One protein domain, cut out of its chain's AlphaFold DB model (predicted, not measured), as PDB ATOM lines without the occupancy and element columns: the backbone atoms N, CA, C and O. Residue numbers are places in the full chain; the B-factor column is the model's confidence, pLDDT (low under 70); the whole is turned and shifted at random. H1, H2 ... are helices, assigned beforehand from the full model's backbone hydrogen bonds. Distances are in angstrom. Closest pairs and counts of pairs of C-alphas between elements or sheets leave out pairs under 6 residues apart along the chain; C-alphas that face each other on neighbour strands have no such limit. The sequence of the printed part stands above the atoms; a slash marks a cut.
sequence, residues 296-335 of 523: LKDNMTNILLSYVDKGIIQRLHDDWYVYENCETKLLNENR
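AT A GLANCE: This is residues 296 to 335 of the 523 residues of the protein "Hypothetical protein" of Rotaria sp. Silwood2 (UniProt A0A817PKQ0). Three helices follow one another in a thin, extended rod, with no core: H1 and H2 meet at a corner near their ends, and the short H3 sits beyond a five-residue link. The printed part has 40 residues, with H1, H2 and H3 in that order and no named strand; the class is all helix. The whole is extended, with a radius of gyration of the C-alphas of 17.0 A and spans of 54 by 16 by 12 A.

IN THESE COORDINATES: H1, residues 296 to 309, begins at C-alpha 296 (12.077, -21.055, -2.022) and is 20.0 A long. H2, residues 312 to 321, is 14.0 A long. H3, residues 327 to 332, is 8.9 A long and ends at C-alpha 332 (43.643, 11.069, 19.645).

HOW THE PARTS SIT: H1 and H2 are close but not clearly touching; their closest C-alphas, of Tyr 307 and Ile 313, are 6.2 A apart. Their lines are about perpendicular, at 77 degrees. H3 is apart from H1 and from H2. In H1, H2 and H3 every O i to N i+4 pair is within hydrogen-bond range.

THE WHOLE: The two C-alphas farthest apart, of Leu 296 and Asn 334, are 54.5 A apart. The printed part has no cut, and both links are tight. Residues 322 to 335 have pLDDT under 70.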
ATOM      1  N   LEU A 296      11.757 -22.448  -2.321       91.56
ATOM      2  CA  LEU A 296      12.077 -21.055  -2.022       91.56
ATOM      3  C   LEU A 296      13.316 -20.959  -1.132       91.56
ATOM      4  O   LEU A 296      14.198 -20.140  -1.399       91.56
ATOM      5  N   LYS A 297      13.391 -21.802  -0.097       93.06
ATOM      6  CA  LYS A 297      14.549 -21.872   0.793       93.06
ATOM      7  C   LYS A 297      15.818 -22.173  -0.004       93.06
ATOM      8  O   LYS A 297      16.814 -21.470   0.169       93.06
ATOM      9  N   ASP A 298      15.795 -23.183  -0.869       91.88
ATOM     10  CA  ASP A 298      16.987 -23.617  -1.601       91.88
ATOM     11  C   ASP A 298      17.419 -22.572  -2.640       91.88
ATOM     12  O   ASP A 298      18.600 -22.226  -2.720       91.88
ATOM     13  N   ASN A 299      16.464 -21.972  -3.360       94.44
ATOM     14  CA  ASN A 299      16.757 -20.885  -4.294       94.44
ATOM     15  C   ASN A 299      17.352 -19.657  -3.577       94.44
ATOM     16  O   ASN A 299      18.396 -19.139  -3.981       94.44
ATOM     17  N   MET A 300      16.750 -19.226  -2.463       94.25
ATOM     18  CA  MET A 300      17.259 -18.100  -1.670       94.25
ATOM     19  C   MET A 300      18.628 -18.388  -1.055       94.25
ATOM     20  O   MET A 300      19.479 -17.500  -1.009       94.25
ATOM     21  N   THR A 301      18.869 -19.627  -0.625       93.56
ATOM     22  CA  THR A 301      20.170 -20.045  -0.089       93.56
ATOM     23  C   THR A 301      21.253 -19.945  -1.163       93.56
ATOM     24  O   THR A 301      22.308 -19.370  -0.905       93.56
ATOM     25  N   ASN A 302      20.981 -20.410  -2.387       94.88
ATOM     26  CA  ASN A 302      21.921 -20.297  -3.509       94.88
ATOM     27  C   ASN A 302      22.229 -18.835  -3.864       94.88
ATOM     28  O   ASN A 302      23.386 -18.478  -4.103       94.88
ATOM     29  N   ILE A 303      21.211 -17.967  -3.858       95.19
ATOM     30  CA  ILE A 303      21.396 -16.527  -4.086       95.19
ATOM     31  C   ILE A 303      22.266 -15.919  -2.982       95.19
ATOM     32  O   ILE A 303      23.220 -15.201  -3.293       95.19
ATOM     33  N   LEU A 304      21.986 -16.233  -1.714       94.38
ATOM     34  CA  LEU A 304      22.743 -15.718  -0.573       94.38
ATOM     35  C   LEU A 304      24.211 -16.159  -0.622       94.38
ATOM     36  O   LEU A 304      25.097 -15.324  -0.448       94.38
ATOM     37  N   LEU A 305      24.477 -17.430  -0.937       94.44
ATOM     38  CA  LEU A 305      25.838 -17.936  -1.139       94.44
ATOM     39  C   LEU A 305      26.553 -17.169  -2.256       94.44
ATOM     40  O   LEU A 305      27.671 -16.700  -2.059       94.44
ATOM     41  N   SER A 306      25.870 -16.910  -3.376       96.62
ATOM     42  CA  SER A 306      26.444 -16.110  -4.465       96.62
ATOM     43  C   SER A 306      26.806 -14.678  -4.039       96.62
ATOM     44  O   SER A 306      27.737 -14.087  -4.588       96.62
ATOM     45  N   TYR A 307      26.086 -14.096  -3.074       95.62
ATOM     46  CA  TYR A 307      26.374 -12.760  -2.541       95.62
ATOM     47  C   TYR A 307      27.551 -12.764  -1.571       95.62
ATOM     48  O   TYR A 307      28.320 -11.797  -1.555       95.62
ATOM     49  N   VAL A 308      27.707 -13.839  -0.798       94.19
ATOM     50  CA  VAL A 308      28.879 -14.058   0.057       94.19
ATOM     51  C   VAL A 308      30.128 -14.249  -0.807       94.19
ATOM     52  O   VAL A 308      31.096 -13.518  -0.613       94.19
ATOM     53  N   ASP A 309      30.074 -15.111  -1.827       96.12
ATOM     54  CA  ASP A 309      31.198 -15.374  -2.742       96.12
ATOM     55  C   ASP A 309      31.643 -14.115  -3.497       96.12
ATOM     56  O   ASP A 309      32.832 -13.868  -3.694       96.12
ATOM     57  N   LYS A 310      30.686 -13.268  -3.893       96.62
ATOM     58  CA  LYS A 310      30.958 -11.977  -4.548       96.62
ATOM     59  C   LYS A 310      31.384 -10.874  -3.569       96.62
ATOM     60  O   LYS A 310      31.557  -9.728  -3.997       96.62
ATOM     61  N   GLY A 311      31.474 -11.153  -2.267       95.56
ATOM     62  CA  GLY A 311      31.814 -10.168  -1.235       95.56
ATOM     63  C   GLY A 311      30.828  -8.996  -1.148       95.56
ATOM     64  O   GLY A 311      31.200  -7.890  -0.757       95.56
ATOM     65  N   ILE A 312      29.575  -9.180  -1.576       95.12
ATOM     66  CA  ILE A 312      28.544  -8.129  -1.517       95.12
ATOM     67  C   ILE A 312      28.136  -7.885  -0.062       95.12
ATOM     68  O   ILE A 312      27.994  -6.739   0.348       95.12
ATOM     69  N   ILE A 313      28.019  -8.954   0.732       91.31
ATOM     70  CA  ILE A 313      27.680  -8.857   2.157       91.31
ATOM     71  C   ILE A 313      28.746  -8.078   2.935       91.31
ATOM     72  O   ILE A 313      28.392  -7.249   3.765       91.31
ATOM     73  N   GLN A 314      30.033  -8.284   2.630       89.50
ATOM     74  CA  GLN A 314      31.113  -7.530   3.273       89.50
ATOM     75  C   GLN A 314      31.033  -6.037   2.939       89.50
ATOM     76  O   GLN A 314      31.116  -5.210   3.835       89.50
ATOM     77  N   ARG A 315      30.779  -5.689   1.671       91.69
ATOM     78  CA  ARG A 315      30.597  -4.287   1.265       91.69
ATOM     79  C   ARG A 315      29.423  -3.627   1.981       91.69
ATOM     80  O   ARG A 315      29.564  -2.531   2.499       91.69
ATOM     81  N   LEU A 316      28.295  -4.329   2.088       90.56
ATOM     82  CA  LEU A 316      27.154  -3.850   2.869       90.56
ATOM     83  C   LEU A 316      27.500  -3.699   4.360       90.56
ATOM     84  O   LEU A 316      27.016  -2.774   5.004       90.56
ATOM     85  N   HIS A 317      28.321  -4.583   4.927       86.19
ATOM     86  CA  HIS A 317      28.779  -4.423   6.304       86.19
ATOM     87  C   HIS A 317      29.585  -3.131   6.475       86.19
ATOM     88  O   HIS A 317      29.293  -2.352   7.383       86.19
ATOM     89  N   ASP A 318      30.536  -2.884   5.580       85.00
ATOM     90  CA  ASP A 318      31.391  -1.701   5.632       85.00
ATOM     91  C   ASP A 318      30.561  -0.415   5.443       85.00
ATOM     92  O   ASP A 318      30.679   0.512   6.242       85.00
ATOM     93  N   ASP A 319      29.622  -0.402   4.491       86.31
ATOM     94  CA  ASP A 319      28.767   0.761   4.202       86.31
ATOM     95  C   ASP A 319      27.803   1.119   5.354       86.31
ATOM     96  O   ASP A 319      27.502   2.296   5.574       86.31
ATOM     97  N   TRP A 320      27.282   0.123   6.085       82.56
ATOM     98  CA  TRP A 320      26.222   0.334   7.087       82.56
ATOM     99  C   TRP A 320      26.705   0.327   8.546       82.56
ATOM    100  O   TRP A 320      26.078   0.988   9.383       82.56
ATOM    101  N   TYR A 321      27.782  -0.397   8.873       74.69
ATOM    102  CA  TYR A 321      28.284  -0.545  10.250       74.69
ATOM    103  C   TYR A 321      29.587   0.217  10.523       74.69
ATOM    104  O   TYR A 321      29.801   0.649  11.663       74.69
ATOM    105  N   VAL A 322      30.458   0.400   9.524       66.38
ATOM    106  CA  VAL A 322      31.764   1.047   9.711       66.38
ATOM    107  C   VAL A 322      31.632   2.546   9.448       66.38
ATOM    108  O   VAL A 322      31.672   3.013   8.317       66.38
ATOM    109  N   TYR A 323      31.485   3.336  10.513       61.66
ATOM    110  CA  TYR A 323      31.614   4.790  10.414       61.66
ATOM    111  C   TYR A 323      33.068   5.190  10.709       61.66
ATOM    112  O   TYR A 323      33.516   5.109  11.854       61.66
ATOM    113  N   GLU A 324      33.804   5.634   9.684       54.94
ATOM    114  CA  GLU A 324      35.251   5.948   9.716       54.94
ATOM    115  C   GLU A 324      35.678   7.052  10.716       54.94
ATOM    116  O   GLU A 324      36.865   7.328  10.878       54.94
ATOM    117  N   ASN A 325      34.750   7.684  11.442       51.41
ATOM    118  CA  ASN A 325      35.047   8.889  12.225       51.41
ATOM    119  C   ASN A 325      35.231   8.699  13.742       51.41
ATOM    120  O   ASN A 325      35.517   9.692  14.419       51.41
ATOM    121  N   CYS A 326      35.096   7.489  14.300       50.44
ATOM    122  CA  CYS A 326      35.232   7.294  15.756       50.44
ATOM    123  C   CYS A 326      36.565   6.665  16.195       50.44
ATOM    124  O   CYS A 326      37.088   7.009  17.257       50.44
ATOM    125  N   GLU A 327      37.173   5.800  15.378       48.28
ATOM    126  CA  GLU A 327      38.395   5.085  15.774       48.28
ATOM    127  C   GLU A 327      39.603   6.037  15.870       48.28
ATOM    128  O   GLU A 327      40.389   5.982  16.815       48.28
ATOM    129  N   THR A 328      39.670   7.029  14.979       45.25
ATOM    130  CA  THR A 328      40.730   8.049  14.976       45.25
ATOM    131  C   THR A 328      40.593   9.080  16.099       45.25
ATOM    132  O   THR A 328      41.595   9.660  16.513       45.25
ATOM    133  N   LYS A 329      39.393   9.303  16.653       44.31
ATOM    134  CA  LYS A 329      39.195  10.231  17.785       44.31
ATOM    135  C   LYS A 329      39.390   9.567  19.147       44.31
ATOM    136  O   LYS A 329      39.900  10.218  20.055       44.31
ATOM    137  N   LEU A 330      39.080   8.276  19.285       47.44
ATOM    138  CA  LEU A 330      39.349   7.518  20.517       47.44
ATOM    139  C   LEU A 330      40.849   7.304  20.783       47.44
ATOM    140  O   LEU A 330      41.245   7.204  21.948       47.44
ATOM    141  N   LEU A 331      41.664   7.269  19.722       49.56
ATOM    142  CA  LEU A 331      43.131   7.226  19.779       49.56
ATOM    143  C   LEU A 331      43.778   8.609  19.989       49.56
ATOM    144  O   LEU A 331      44.879   8.673  20.532       49.56
ATOM    145  N   ASN A 332      43.101   9.700  19.605       43.25
ATOM    146  CA  ASN A 332      43.643  11.069  19.645       43.25
ATOM    147  C   ASN A 332      43.174  11.916  20.834       43.25
ATOM    148  O   ASN A 332      43.661  13.032  21.020       43.25
ATOM    149  N   GLU A 333      42.239  11.434  21.652       45.44
ATOM    150  CA  GLU A 333      41.997  12.075  22.939       45.44
ATOM    151  C   GLU A 333      43.194  11.751  23.823       45.44
ATOM    152  O   GLU A 333      43.380  10.594  24.200       45.44
ATOM    153  N   ASN A 334      44.024  12.765  24.080       44.62
ATOM    154  CA  ASN A 334      45.161  12.722  24.989       44.62
ATOM    155  C   ASN A 334      44.725  12.029  26.284       44.62
ATOM    156  O   ASN A 334      44.142  12.659  27.163       44.62
ATOM    157  N   ARG A 335      44.937  10.710  26.373       53.06
ATOM    158  CA  ARG A 335      44.562   9.920  27.542       53.06
ATOM    159  C   ARG A 335      45.492  10.360  28.649       53.06
ATOM    160  O   ARG A 335      46.622   9.880  28.746       53.06
TER     161      ARG A 335